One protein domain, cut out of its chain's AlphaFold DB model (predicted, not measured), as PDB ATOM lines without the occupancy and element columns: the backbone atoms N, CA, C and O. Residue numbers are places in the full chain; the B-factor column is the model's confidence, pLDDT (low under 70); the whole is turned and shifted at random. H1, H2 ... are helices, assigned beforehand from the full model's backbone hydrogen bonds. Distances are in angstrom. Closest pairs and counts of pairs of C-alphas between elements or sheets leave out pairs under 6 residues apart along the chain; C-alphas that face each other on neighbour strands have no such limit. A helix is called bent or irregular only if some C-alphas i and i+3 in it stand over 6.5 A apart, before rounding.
ATOM      1  N   LEU A 250     139.586 135.931 141.320       96.38
ATOM      2  CA  LEU A 250     139.067 136.088 139.959       96.38
ATOM      3  C   LEU A 250     140.192 136.456 138.983       96.38
ATOM      4  O   LEU A 250     140.289 135.894 137.893       96.38
ATOM      5  N   LEU A 251     141.082 137.365 139.381       96.81
ATOM      6  CA  LEU A 251     142.229 137.738 138.561       96.81
ATOM      7  C   LEU A 251     143.210 136.568 138.391       96.81
ATOM      8  O   LEU A 251     143.716 136.383 137.285       96.81
ATOM      9  N   ASN A 252     143.425 135.759 139.436       95.88
ATOM     10  CA  ASN A 252     144.227 134.534 139.355       95.88
ATOM     11  C   ASN A 252     143.675 133.592 138.280       95.88
ATOM     12  O   ASN A 252     144.409 133.179 137.382       95.88
ATOM     13  N   TYR A 253     142.371 133.309 138.334       97.62
ATOM     14  CA  TYR A 253     141.687 132.481 137.345       97.62
ATOM     15  C   TYR A 253     141.864 133.017 135.917       97.62
ATOM     16  O   TYR A 253     142.240 132.268 135.016       97.62
ATOM     17  N   LEU A 254     141.640 134.316 135.704       97.69
ATOM     18  CA  LEU A 254     141.732 134.931 134.377       97.69
ATOM     19  C   LEU A 254     143.163 134.911 133.818       97.69
ATOM     20  O   LEU A 254     143.346 134.664 132.627       97.69
ATOM     21  N   GLN A 255     144.175 135.129 134.665       96.94
ATOM     22  CA  GLN A 255     145.585 135.026 134.275       96.94
ATOM     23  C   GLN A 255     145.963 133.590 133.899       96.94
ATOM     24  O   GLN A 255     146.556 133.378 132.845       96.94
ATOM     25  N   LEU A 256     145.561 132.610 134.714       97.12
ATOM     26  CA  LEU A 256     145.793 131.185 134.461       97.12
ATOM     27  C   LEU A 256     145.081 130.684 133.201       97.12
ATOM     28  O   LEU A 256     145.616 129.854 132.466       97.12
ATOM     29  N   ARG A 257     143.867 131.183 132.948       95.62
ATOM     30  CA  ARG A 257     143.113 130.890 131.728       95.62
ATOM     31  C   ARG A 257     143.834 131.442 130.500       95.62
ATOM     32  O   ARG A 257     143.994 130.706 129.538       95.62
ATOM     33  N   LYS A 258     144.280 132.704 130.540       95.25
ATOM     34  CA  LYS A 258     144.976 133.355 129.415       95.25
ATOM     35  C   LYS A 258     146.335 132.714 129.118       95.25
ATOM     36  O   LYS A 258     146.698 132.599 127.955       95.25
ATOM     37  N   SER A 259     147.069 132.283 130.144       94.88
ATOM     38  CA  SER A 259     148.378 131.633 129.977       94.88
ATOM     39  C   SER A 259     148.303 130.162 129.556       94.88
ATOM     40  O   SER A 259     149.327 129.575 129.228       94.88
ATOM     41  N   GLY A 260     147.120 129.537 129.596       94.69
ATOM     42  CA  GLY A 260     146.965 128.100 129.353       94.69
ATOM     43  C   GLY A 260     147.417 127.207 130.519       94.69
ATOM     44  O   GLY A 260     147.356 125.984 130.416       94.69
ATOM     45  N   HIS A 261     147.828 127.780 131.657       96.06
ATOM     46  CA  HIS A 261     148.308 127.016 132.816       96.06
ATOM     47  C   HIS A 261     147.212 126.604 133.807       96.06
ATOM     48  O   HIS A 261     147.508 125.898 134.769       96.06
ATOM     49  N   LEU A 262     145.953 126.991 133.583       96.44
ATOM     50  CA  LEU A 262     144.828 126.683 134.475       96.44
ATOM     51  C   LEU A 262     144.719 125.193 134.832       96.44
ATOM     52  O   LEU A 262     144.592 124.855 136.008       96.44
ATOM     53  N   THR A 263     144.797 124.305 133.838       95.12
ATOM     54  CA  THR A 263     144.690 122.855 134.061       95.12
ATOM     55  C   THR A 263     145.823 122.339 134.941       95.12
ATOM     56  O   THR A 263     145.571 121.588 135.878       95.12
ATOM     57  N   ASN A 264     147.062 122.765 134.679       93.31
ATOM     58  CA  ASN A 264     148.217 122.363 135.479       93.31
ATOM     59  C   ASN A 264     148.136 122.934 136.896       93.31
ATOM     60  O   ASN A 264     148.344 122.204 137.857       93.31
ATOM     61  N   TYR A 265     147.737 124.197 137.041       95.12
ATOM     62  CA  TYR A 265     147.526 124.818 138.345       95.12
ATOM     63  C   TYR A 265     146.511 124.043 139.196       95.12
ATOM     64  O   TYR A 265     146.777 123.758 140.358       95.12
ATOM     65  N   LEU A 266     145.379 123.631 138.616       95.19
ATOM     66  CA  LEU A 266     144.346 122.863 139.321       95.19
ATOM     67  C   LEU A 266     144.748 121.416 139.652       95.19
ATOM     68  O   LEU A 266     144.062 120.789 140.458       95.19
ATOM     69  N   LYS A 267     145.830 120.879 139.066       92.12
ATOM     70  CA  LYS A 267     146.422 119.613 139.534       92.12
ATOM     71  C   LYS A 267     147.085 119.797 140.899       92.12
ATOM     72  O   LYS A 267     146.922 118.945 141.761       92.12
ATOM     73  N   TYR A 268     147.783 120.916 141.099       91.06
ATOM     74  CA  TYR A 268     148.465 121.225 142.358       91.06
ATOM     75  C   TYR A 268     147.532 121.849 143.404       91.06
ATOM     76  O   TYR A 268     147.680 121.558 144.588       91.06
ATOM     77  N   PHE A 269     146.560 122.666 142.985       92.62
ATOM     78  CA  PHE A 269     145.595 123.355 143.855       92.62
ATOM     79  C   PHE A 269     144.145 122.924 143.553       92.62
ATOM     80  O   PHE A 269     143.344 123.745 143.081       92.62
ATOM     81  N   PRO A 270     143.792 121.637 143.753       92.88
ATOM     82  CA  PRO A 270     142.460 121.118 143.442       92.88
ATOM     83  C   PRO A 270     141.338 121.792 144.244       92.88
ATOM     84  O   PRO A 270     140.215 121.883 143.747       92.88
ATOM     85  N   GLU A 271     141.638 122.331 145.427       92.12
ATOM     86  CA  GLU A 271     140.707 123.074 146.278       92.12
ATOM     87  C   GLU A 271     140.094 124.298 145.577       92.12
ATOM     88  O   GLU A 271     138.951 124.666 145.839       92.12
ATOM     89  N   ASN A 272     140.801 124.888 144.606       94.31
ATOM     90  CA  ASN A 272     140.318 126.047 143.853       94.31
ATOM     91  C   ASN A 272     139.358 125.678 142.708       94.31
ATOM     92  O   ASN A 272     138.836 126.567 142.034       94.31
ATOM     93  N   ARG A 273     139.113 124.385 142.449       96.06
ATOM     94  CA  ARG A 273     138.301 123.939 141.307       96.06
ATOM     95  C   ARG A 273     136.877 124.484 141.360       96.06
ATOM     96  O   ARG A 273     136.383 124.942 140.334       96.06
ATOM     97  N   HIS A 274     136.245 124.451 142.534       96.56
ATOM     98  CA  HIS A 274     134.863 124.904 142.694       96.56
ATOM     99  C   HIS A 274     134.727 126.392 142.354       96.56
ATOM    100  O   HIS A 274     134.003 126.761 141.433       96.56
ATOM    101  N   ILE A 275     135.498 127.248 143.030       96.06
ATOM    102  CA  ILE A 275     135.448 128.700 142.815       96.06
ATOM    103  C   ILE A 275     135.842 129.094 141.378       96.06
ATOM    104  O   ILE A 275     135.301 130.045 140.814       96.06
ATOM    105  N   TYR A 276     136.749 128.350 140.736       97.56
ATOM    106  CA  TYR A 276     137.132 128.607 139.344       97.56
ATOM    107  C   TYR A 276     136.075 128.161 138.327       97.56
ATOM    108  O   TYR A 276     135.981 128.773 137.258       97.56
ATOM    109  N   ASP A 277     135.254 127.156 138.635       97.69
ATOM    110  CA  ASP A 277     134.089 126.819 137.811       97.69
ATOM    111  C   ASP A 277     133.031 127.933 137.861       97.69
ATOM    112  O   ASP A 277     132.486 128.330 136.828       97.69
ATOM    113  N   ASP A 278     132.826 128.539 139.031       97.69
ATOM    114  CA  ASP A 278     131.940 129.698 139.169       97.69
ATOM    115  C   ASP A 278     132.444 130.893 138.345       97.69
ATOM    116  O   ASP A 278     131.676 131.531 137.619       97.69
ATOM    117  N   PHE A 279     133.751 131.174 138.365       97.88
ATOM    118  CA  PHE A 279     134.332 132.215 137.512       97.88
ATOM    119  C   PHE A 279     134.219 131.899 136.021       97.88
ATOM    120  O   PHE A 279     133.956 132.802 135.222       97.88
ATOM    121  N   ARG A 280     134.356 130.628 135.630       97.75
ATOM    122  CA  ARG A 280     134.130 130.191 134.247       97.75
ATOM    123  C   ARG A 280     132.705 130.505 133.794       97.75
ATOM    124  O   ARG A 280     132.535 131.047 132.700       97.75
ATOM    125  N   LYS A 281     131.701 130.202 134.624       97.88
ATOM    126  CA  LYS A 281     130.290 130.531 134.355       97.88
ATOM    127  C   LYS A 281     130.097 132.041 134.215       97.88
ATOM    128  O   LYS A 281     129.507 132.481 133.234       97.88
ATOM    129  N   LYS A 282     130.686 132.843 135.108       97.56
ATOM    130  CA  LYS A 282     130.637 134.315 135.021       97.56
ATOM    131  C   LYS A 282     131.226 134.859 133.714       97.56
ATOM    132  O   LYS A 282     130.605 135.694 133.066       97.56
ATOM    133  N   VAL A 283     132.389 134.362 133.279       97.94
ATOM    134  CA  VAL A 283     132.986 134.747 131.983       97.94
ATOM    135  C   VAL A 283     132.087 134.341 130.812       97.94
ATOM    136  O   VAL A 283     131.952 135.089 129.843       97.94
ATOM    137  N   HIS A 284     131.462 133.166 130.886       97.69
ATOM    138  CA  HIS A 284     130.536 132.710 129.855       97.69
ATOM    139  C   HIS A 284     129.306 133.623 129.745       97.69
ATOM    140  O   HIS A 284     128.955 134.027 128.636       97.69
ATOM    141  N   GLU A 285     128.717 134.020 130.873       97.81
ATOM    142  CA  GLU A 285     127.594 134.961 130.894       97.81
ATOM    143  C   GLU A 285     127.990 136.355 130.402       97.81
ATOM    144  O   GLU A 285     127.292 136.919 129.561       97.81
ATOM    145  N   LEU A 286     129.160 136.871 130.795       97.75
ATOM    146  CA  LEU A 286     129.714 138.107 130.225       97.75
ATOM    147  C   LEU A 286     129.806 138.032 128.692       97.75
ATOM    148  O   LEU A 286     129.450 138.977 127.992       97.75
ATOM    149  N   THR A 287     130.262 136.893 128.164       98.12
ATOM    150  CA  THR A 287     130.392 136.671 126.716       98.12
ATOM    151  C   THR A 287     129.022 136.677 126.029       98.12
ATOM    152  O   THR A 287     128.869 137.294 124.972       98.12
ATOM    153  N   LYS A 288     128.003 136.044 126.632       98.06
ATOM    154  CA  LYS A 288     126.620 136.070 126.121       98.06
ATOM    155  C   LYS A 288     126.051 137.482 126.101       98.06
ATOM    156  O   LYS A 288     125.495 137.891 125.085       98.06
ATOM    157  N   GLN A 289     126.217 138.231 127.190       97.44
ATOM    158  CA  GLN A 289     125.755 139.614 127.267       97.44
ATOM    159  C   GLN A 289     126.443 140.483 126.215       97.44
ATOM    160  O   GLN A 289     125.777 141.218 125.489       97.44
ATOM    161  N   LEU A 290     127.762 140.346 126.060       97.94
ATOM    162  CA  LEU A 290     128.510 141.069 125.037       97.94
ATOM    163  C   LEU A 290     127.975 140.776 123.628       97.94
ATOM    164  O   LEU A 290     127.749 141.706 122.854       97.94
ATOM    165  N   GLN A 291     127.710 139.506 123.308       97.88
ATOM    166  CA  GLN A 291     127.108 139.140 122.027       97.88
ATOM    167  C   GLN A 291     125.699 139.728 121.868       97.88
ATOM    168  O   GLN A 291     125.377 140.253 120.802       97.88
ATOM    169  N   HIS A 292     124.866 139.644 122.906       97.31
ATOM    170  CA  HIS A 292     123.513 140.190 122.899       97.31
ATOM    171  C   HIS A 292     123.522 141.692 122.585       97.31
ATOM    172  O   HIS A 292     122.855 142.118 121.640       97.31
ATOM    173  N   TYR A 293     124.313 142.484 123.314       98.00
ATOM    174  CA  TYR A 293     124.400 143.927 123.089       98.00
ATOM    175  C   TYR A 293     125.021 144.263 121.735       98.00
ATOM    176  O   TYR A 293     124.491 145.111 121.021       98.00
ATOM    177  N   TYR A 294     126.084 143.566 121.324       98.19
ATOM    178  CA  TYR A 294     126.686 143.770 120.006       98.19
ATOM    179  C   TYR A 294     125.661 143.584 118.876       98.19
ATOM    180  O   TYR A 294     125.520 144.451 118.009       98.19
ATOM    181  N   ARG A 295     124.904 142.477 118.904       97.50
ATOM    182  CA  ARG A 295     123.888 142.177 117.886       97.50
ATOM    183  C   ARG A 295     122.758 143.199 117.902       97.50
ATOM    184  O   ARG A 295     122.385 143.693 116.843       97.50
ATOM    185  N   ASN A 296     122.235 143.543 119.076       97.94
ATOM    186  CA  ASN A 296     121.121 144.483 119.171       97.94
ATOM    187  C   ASN A 296     121.506 145.923 118.816       97.94
ATOM    188  O   ASN A 296     120.654 146.642 118.316       97.94
ATOM    189  N   VAL A 297     122.763 146.330 118.987       97.75
ATOM    190  CA  VAL A 297     123.219 147.677 118.603       97.75
ATOM    191  C   VAL A 297     123.563 147.758 117.114       97.75
ATOM    192  O   VAL A 297     123.125 148.680 116.431       97.75
ATOM    193  N   PHE A 298     124.352 146.815 116.586       96.50
ATOM    194  CA  PHE A 298     124.936 146.949 115.243       96.50
ATOM    195  C   PHE A 298     124.245 146.132 114.151       96.50
ATOM    196  O   PHE A 298     124.361 146.494 112.982       96.50
ATOM    197  N   ILE A 299     123.541 145.054 114.507       94.75
ATOM    198  CA  ILE A 299     122.870 144.179 113.536       94.75
ATOM    199  C   ILE A 299     121.374 144.480 113.509       94.75
ATOM    200  O   ILE A 299     120.862 144.939 112.493       94.75
ATOM    201  N   TYR A 300     120.685 144.254 114.628       96.31
ATOM    202  CA  TYR A 300     119.232 144.418 114.717       96.31
ATOM    203  C   TYR A 300     118.808 145.870 114.940       96.31
ATOM    204  O   TYR A 300     117.716 146.242 114.535       96.31
ATOM    205  N   LYS A 301     119.686 146.693 115.533       95.62
ATOM    206  CA  LYS A 301     119.425 148.104 115.873       95.62
ATOM    207  C   LYS A 301     118.211 148.291 116.803       95.62
ATOM    208  O   LYS A 301     117.490 149.274 116.692       95.62
ATOM    209  N   ASN A 302     118.015 147.349 117.726       96.69
ATOM    210  CA  ASN A 302     116.949 147.358 118.732       96.69
ATOM    211  C   ASN A 302     117.328 148.117 120.016       96.69
ATOM    212  O   ASN A 302     116.454 148.404 120.824       96.69
ATOM    213  N   ILE A 303     118.622 148.365 120.249       95.62
ATOM    214  CA  ILE A 303     119.145 149.002 121.465       95.62
ATOM    215  C   ILE A 303     120.025 150.185 121.061       95.62
ATOM    216  O   ILE A 303     120.891 150.042 120.188       95.62
ATOM    217  N   GLU A 304     119.844 151.335 121.710       95.12
ATOM    218  CA  GLU A 304     120.714 152.488 121.499       95.12
ATOM    219  C   GLU A 304     122.073 152.304 122.187       95.12
ATOM    220  O   GLU A 304     122.224 151.638 123.211       95.12
ATOM    221  N   LYS A 305     123.117 152.936 121.643       93.25
ATOM    222  CA  LYS A 305     124.477 152.856 122.212       93.25
ATOM    223  C   LYS A 305     124.555 153.410 123.642       93.25
ATOM    224  O   LYS A 305     125.431 153.008 124.410       93.25
ATOM    225  N   SER A 306     123.675 154.350 123.989       94.00
ATOM    226  CA  SER A 306     123.525 154.902 125.340       94.00
ATOM    227  C   SER A 306     123.146 153.832 126.360       94.00
ATOM    228  O   SER A 306     123.685 153.873 127.468       94.00
ATOM    229  N   ASP A 307     122.331 152.861 125.949       95.56
ATOM    230  CA  ASP A 307     121.666 151.880 126.815       95.56
ATOM    231  C   ASP A 307     122.511 150.623 127.056       95.56
ATOM    232  O   ASP A 307     122.198 149.793 127.908       95.56
ATOM    233  N   VAL A 308     123.623 150.475 126.332       96.06
ATOM    234  CA  VAL A 308     124.607 149.421 126.597       96.06
ATOM    235  C   VAL A 308     125.224 149.645 127.989       96.06
ATOM    236  O   VAL A 308     125.650 150.766 128.280       96.06
ATOM    237  N   PRO A 309     125.368 148.615 128.842       96.00
ATOM    238  CA  PRO A 309     126.029 148.742 130.135       96.00
ATOM    239  C   PRO A 309     127.412 149.381 130.012       96.00
ATOM    240  O   PRO A 309     128.194 149.024 129.126       96.00
ATOM    241  N   TYR A 310     127.732 150.310 130.919       95.44
ATOM    242  CA  TYR A 310     128.962 151.113 130.866       95.44
ATOM    243  C   TYR A 310     130.220 150.260 130.652       95.44
ATOM    244  O   TYR A 310     131.045 150.568 129.792       95.44
ATOM    245  N   VAL A 311     130.328 149.144 131.374       95.25
ATOM    246  CA  VAL A 311     131.481 148.238 131.296       95.25
ATOM    247  C   VAL A 311     131.588 147.465 129.983       95.25
ATOM    248  O   VAL A 311     132.683 147.047 129.615       95.25
ATOM    249  N   LEU A 312     130.478 147.294 129.258       97.00
ATOM    250  CA  LEU A 312     130.436 146.596 127.973       97.00
ATOM    251  C   LEU A 312     130.633 147.525 126.776       97.00
ATOM    252  O   LEU A 312     131.064 147.046 125.726       97.00
ATOM    253  N   LYS A 313     130.360 148.832 126.907       96.19
ATOM    254  CA  LYS A 313     130.492 149.799 125.799       96.19
ATOM    255  C   LYS A 313     131.841 149.683 125.076       96.19
ATOM    256  O   LYS A 313     131.820 149.505 123.856       96.19
ATOM    257  N   PRO A 314     133.004 149.697 125.765       96.94
ATOM    258  CA  PRO A 314     134.294 149.582 125.083       96.94
ATOM    259  C   PRO A 314     134.424 148.276 124.290       96.94
ATOM    260  O   PRO A 314     134.880 148.288 123.152       96.94
ATOM    261  N   PHE A 315     133.962 147.157 124.852       97.81
ATOM    262  CA  PHE A 315     134.042 145.843 124.211       97.81
ATOM    263  C   PHE A 315     133.156 145.748 122.967       97.81
ATOM    264  O   PHE A 315     133.585 145.228 121.940       97.81
ATOM    265  N   VAL A 316     131.934 146.283 123.040       97.50
ATOM    266  CA  VAL A 316     130.991 146.333 121.916       97.50
ATOM    267  C   VAL A 316     131.571 147.152 120.758       97.50
ATOM    268  O   VAL A 316     131.502 146.727 119.604       97.50
ATOM    269  N   HIS A 317     132.201 148.293 121.056       96.88
ATOM    270  CA  HIS A 317     132.861 149.124 120.049       96.88
ATOM    271  C   HIS A 317     134.120 148.475 119.460       96.88
ATOM    272  O   HIS A 317     134.309 148.531 118.248       96.88
ATOM    273  N   GLU A 318     134.953 147.833 120.280       97.56
ATOM    274  CA  GLU A 318     136.149 147.117 119.815       97.56
ATOM    275  C   GLU A 318     135.788 145.953 118.881       97.56
ATOM    276  O   GLU A 318     136.382 145.825 117.809       97.56
ATOM    277  N   LEU A 319     134.763 145.165 119.225       97.06
ATOM    278  CA  LEU A 319     134.220 144.122 118.346       97.06
ATOM    279  C   LEU A 319     133.703 144.692 117.025       97.06
ATOM    280  O   LEU A 319     133.940 144.123 115.960       97.06
ATOM    281  N   HIS A 320     133.026 145.840 117.064       96.94
ATOM    282  CA  HIS A 320     132.597 146.495 115.834       96.94
ATOM    283  C   HIS A 320     133.782 147.013 115.010       96.94
ATOM    284  O   HIS A 320     133.744 146.955 113.786       96.94
ATOM    285  N   GLY A 321     134.866 147.449 115.654       96.94
ATOM    286  CA  GLY A 321     136.120 147.781 114.981       96.94
ATOM    287  C   GLY A 321     136.705 146.599 114.201       96.94
ATOM    288  O   GLY A 321     137.155 146.784 113.071       96.94
ATOM    289  N   VAL A 322     136.636 145.381 114.756       95.06
ATOM    290  CA  VAL A 322     137.017 144.136 114.054       95.06
ATOM    291  C   VAL A 322     136.163 143.945 112.799       95.06
ATOM    292  O   VAL A 322     136.710 143.815 111.706       95.06
ATOM    293  N   TYR A 323     134.836 144.050 112.923       96.50
ATOM    294  CA  TYR A 323     133.927 143.990 111.773       96.50
ATOM    295  C   TYR A 323     134.258 145.048 110.713       96.50
ATOM    296  O   TYR A 323     134.299 144.754 109.521       96.50
ATOM    297  N   LEU A 324     134.497 146.295 111.122       96.31
ATOM    298  CA  LEU A 324     134.758 147.386 110.186       96.31
ATOM    299  C   LEU A 324     136.051 147.190 109.399       96.31
ATOM    300  O   LEU A 324     136.097 147.618 108.244       96.31
ATOM    301  N   ARG A 325     137.061 146.565 110.008       95.94
ATOM    302  CA  ARG A 325     138.338 146.247 109.371       95.94
ATOM    303  C   ARG A 325     138.211 145.056 108.425       95.94
ATOM    304  O   ARG A 325     138.630 145.155 107.278       95.94
ATOM    305  N   ASP A 326     137.603 143.969 108.891       94.50
ATOM    306  CA  ASP A 326     137.649 142.681 108.192       94.50
ATOM    307  C   ASP A 326     136.448 142.497 107.242       94.50
ATOM    308  O   ASP A 326     136.468 141.649 106.355       94.50
ATOM    309  N   LYS A 327     135.387 143.298 107.425       93.12
ATOM    310  CA  LYS A 327     134.083 143.234 106.732       93.12
ATOM    311  C   LYS A 327     133.370 141.881 106.837       93.12
ATOM    312  O   LYS A 327     132.369 141.662 106.159       93.12
ATOM    313  N   GLN A 328     133.837 141.011 107.726       92.88
ATOM    314  CA  GLN A 328     133.246 139.713 108.027       92.88
ATOM    315  C   GLN A 328     132.319 139.811 109.233       92.88
ATOM    316  O   GLN A 328     132.642 140.469 110.222       92.88
ATOM    317  N   GLY A 329     131.160 139.155 109.154       92.69
ATOM    318  CA  GLY A 329     130.197 139.124 110.254       92.69
ATOM    319  C   GLY A 329     130.803 138.535 111.531       92.69
ATOM    320  O   GLY A 329     131.517 137.543 111.480       92.69
ATOM    321  N   ILE A 330     130.485 139.131 112.683       96.50
ATOM    322  CA  ILE A 330     130.983 138.674 113.987       96.50
ATOM    323  C   ILE A 330     130.128 137.504 114.484       96.50
ATOM    324  O   ILE A 330     128.955 137.663 114.845       96.50
ATOM    325  N   SER A 331     130.728 136.318 114.505       95.88
ATOM    326  CA  SER A 331     130.136 135.085 115.012       95.88
ATOM    327  C   SER A 331     130.231 134.984 116.540       95.88
ATOM    328  O   SER A 331     130.816 135.820 117.226       95.88
ATOM    329  N   TRP A 332     129.639 133.934 117.111       96.94
ATOM    330  CA  TRP A 332     129.832 133.609 118.529       96.94
ATOM    331  C   TRP A 332     131.287 133.275 118.866       96.94
ATOM    332  O   TRP A 332     131.760 133.626 119.947       96.94
ATOM    333  N   GLU A 333     131.989 132.611 117.948       97.25
ATOM    334  CA  GLU A 333     133.375 132.216 118.168       97.25
ATOM    335  C   GLU A 333     134.301 133.436 118.169       97.25
ATOM    336  O   GLU A 333     135.175 133.536 119.024       97.25
ATOM    337  N   ASP A 334     134.017 134.436 117.333       97.06
ATOM    338  CA  ASP A 334     134.749 135.708 117.340       97.06
ATOM    339  C   ASP A 334     134.592 136.446 118.675       97.06
ATOM    340  O   ASP A 334     135.571 136.934 119.240       97.06
ATOM    341  N   VAL A 335     133.376 136.479 119.237       97.94
ATOM    342  CA  VAL A 335     133.127 137.097 120.553       97.94
ATOM    343  C   VAL A 335     133.848 136.327 121.662       97.94
ATOM    344  O   VAL A 335     134.469 136.936 122.535       97.94
ATOM    345  N   LYS A 336     133.812 134.990 121.635       97.31
ATOM    346  CA  LYS A 336     134.557 134.154 122.589       97.31
ATOM    347  C   LYS A 336     136.058 134.400 122.512       97.31
ATOM    348  O   LYS A 336     136.685 134.563 123.557       97.31
ATOM    349  N   MET A 337     136.621 134.429 121.307       96.62
ATOM    350  CA  MET A 337     138.046 134.670 121.081       96.62
ATOM    351  C   MET A 337     138.445 136.082 121.499       96.62
ATOM    352  O   MET A 337     139.477 136.262 122.143       96.62
ATOM    353  N   PHE A 338     137.597 137.076 121.235       97.31
ATOM    354  CA  PHE A 338     137.777 138.430 121.743       97.31
ATOM    355  C   PHE A 338     137.867 138.442 123.275       97.31
ATOM    356  O   PHE A 338     138.868 138.898 123.827       97.31
ATOM    357  N   VAL A 339     136.887 137.855 123.975       97.31
ATOM    358  CA  VAL A 339     136.897 137.765 125.447       97.31
ATOM    359  C   VAL A 339     138.070 136.922 125.959       97.31
ATOM    360  O   VAL A 339     138.623 137.217 127.017       97.31
ATOM    361  N   TYR A 340     138.484 135.879 125.234       95.62
ATOM    362  CA  TYR A 340     139.660 135.079 125.578       95.62
ATOM    363  C   TYR A 340     140.950 135.906 125.562       95.62
ATOM    364  O   TYR A 340     141.752 135.791 126.488       95.62
ATOM    365  N   ASN A 341     141.106 136.770 124.561       95.56
ATOM    366  CA  ASN A 341     142.317 137.554 124.339       95.56
ATOM    367  C   ASN A 341     142.381 138.862 125.144       95.56
ATOM    368  O   ASN A 341     143.467 139.428 125.302       95.56
ATOM    369  N   LEU A 342     141.252 139.335 125.686       96.00
ATOM    370  CA  LEU A 342     141.212 140.527 126.532       96.00
ATOM    371  C   LEU A 342     142.209 140.447 127.700       96.00
ATOM    372  O   LEU A 342     142.500 139.390 128.266       96.00
ATOM    373  N   GLU A 343     142.728 141.607 128.101       96.81
ATOM    374  CA  GLU A 343     143.575 141.693 129.287       96.81
ATOM    375  C   GLU A 343     142.808 141.248 130.546       96.81
ATOM    376  O   GLU A 343     141.722 141.781 130.803       96.81
ATOM    377  N   PRO A 344     143.358 140.343 131.386       97.12
ATOM    378  CA  PRO A 344     142.666 139.801 132.558       97.12
ATOM    379  C   PRO A 344     142.083 140.871 133.486       97.12
ATOM    380  O   PRO A 344     140.993 140.707 134.024       97.12
ATOM    381  N   LYS A 345     142.773 142.008 133.639       96.62
ATOM    382  CA  LYS A 345     142.291 143.135 134.451       96.62
ATOM    383  C   LYS A 345     141.026 143.785 133.881       96.62
ATOM    384  O   LYS A 345     140.173 144.189 134.662       96.62
ATOM    385  N   ARG A 346     140.882 143.859 132.551       96.81
ATOM    386  CA  ARG A 346     139.685 144.411 131.888       96.81
ATOM    387  C   ARG A 346     138.478 143.505 132.111       96.81
ATOM    388  O   ARG A 346     137.409 143.994 132.456       96.81
ATOM    389  N   ILE A 347     138.671 142.191 131.979       97.12
ATOM    390  CA  ILE A 347     137.619 141.199 132.239       97.12
ATOM    391  C   ILE A 347     137.230 141.220 133.724       97.12
ATOM    392  O   ILE A 347     136.051 141.268 134.044       97.12
ATOM    393  N   CYS A 348     138.216 141.243 134.628       97.06
ATOM    394  CA  CYS A 348     137.985 141.328 136.072       97.06
ATOM    395  C   CYS A 348     137.175 142.580 136.443       97.06
ATOM    396  O   CYS A 348     136.206 142.485 137.189       97.06
ATOM    397  N   PHE A 349     137.525 143.740 135.874       96.75
ATOM    398  CA  PHE A 349     136.764 144.972 136.069       96.75
ATOM    399  C   PHE A 349     135.318 144.835 135.583       96.75
ATOM    400  O   PHE A 349     134.407 145.168 136.333       96.75
ATOM    401  N   ALA A 350     135.099 144.303 134.376       96.50
ATOM    402  CA  ALA A 350     133.753 144.118 133.843       96.50
ATOM    403  C   ALA A 350     132.915 143.171 134.710       96.50
ATOM    404  O   ALA A 350     131.807 143.519 135.084       96.50
ATOM    405  N   LEU A 351     133.460 142.018 135.105       96.31
ATOM    406  CA  LEU A 351     132.750 141.029 135.924       96.31
ATOM    407  C   LEU A 351     132.364 141.526 137.323       96.31
ATOM    408  O   LEU A 351     131.419 141.003 137.902       96.31
ATOM    409  N   ASN A 352     133.094 142.497 137.873       94.12
ATOM    410  CA  ASN A 352     132.783 143.082 139.179       94.12
ATOM    411  C   ASN A 352     131.735 144.205 139.109       94.12
ATOM    412  O   ASN A 352     131.332 144.703 140.153       94.12
ATOM    413  N   ASN A 353     131.347 144.644 137.907       91.69
ATOM    414  CA  ASN A 353     130.544 145.851 137.681       91.69
ATOM    415  C   ASN A 353     129.450 145.640 136.612       91.69
ATOM    416  O   ASN A 353     129.001 146.614 136.003       91.69
TER     417      ASN A 353
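What this domain is: This is residues 250 to 353 of the 354 residues of an uncharacterized protein of viral metagenome (UniProt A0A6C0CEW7). One long helix, H3, is the spine of this elongated domain, and the shorter helices H1, H6, H5 and H4 pack in a row along one side of it, crossing it at large angles. H2 sits at the end where H3 begins, next to H1, while at the other end of the row residues 323 to 328, of which 323 to 326 belong to H4, stick out. The printed part has 104 residues with six named helices, in the order H1 to H6 along the chain, and no named strand; its class is all helix. It is only just compact, close to loose, with a radius of gyration of the C-alphas of 15.0 A and spans of 47 by 27 by 18 A.

How they stand to each other: The hub is H3, residues 270 to 299, which touches four other helices. It is irregular, with C-alphas 271 and 274 lying 7.1 A apart, and has a kink of 29 degrees near residue 277. With residues 276 to 279 alone it touches H1, residues 250 to 259, about perpendicular at 80 degrees; their closest C-alphas, of Tyr 276 and Tyr 253, are 6.3 A apart. With residues 282 to 286 alone it touches H6, residues 344 to 351, about perpendicular at 73 degrees, closest at the C-alphas of Leu 286 and Leu 351, 7.1 A. With residues 287 to 291 alone it touches H5, residues 332 to 341, at a steep tilt of 55 degrees, opposite ways, closest at the C-alphas of Thr 287 and Lys 336, 6.4 A. With residues 290 to 298 alone it touches residues 315 to 320 of H4, residues 313 to 326, at a steep tilt of 65 degrees, the same way; the closest C-alphas, of Tyr 294 and Val 316, are 5.4 A apart. H1 and H6 touch at a steep tilt of 45 degrees, opposite ways, with the C-alphas of Leu 254 and Pro 344 closest at 5.3 A. H2, residues 262 to 268, and H1 touch only at the corner, and only just, with 3 pairs of C-alphas within 8 A, the closest those of Leu 262 and Leu 256, 4.6 A. H2 and H4 are apart. Every O i to N i+4 pair is within hydrogen-bond range in H1, H4, H5 and H6, against 24 of 26 in H3 and 2 of 3 in H2.

Where its parts are: H1 begins at C-alpha 250, (139.067, 136.088, 139.959), and is 14.4 A long; H2 is 10.3 A. H3 runs 42.5 A to C-alpha 299 at (122.870, 144.179, 113.536). H4 is 20.3 A long, H5 14.3 A and H6 10.5 A, ending at C-alpha 351, (132.750, 141.029, 135.924).

The domain as a whole: The two C-alphas farthest apart are those of Tyr 268 and Lys 301, 47.6 A. The link from H3 to H4, residues 300 to 312, is long; the other four are tight. The printed part has no cut, its mean pLDDT is 96.2, and no printed residue is under 70.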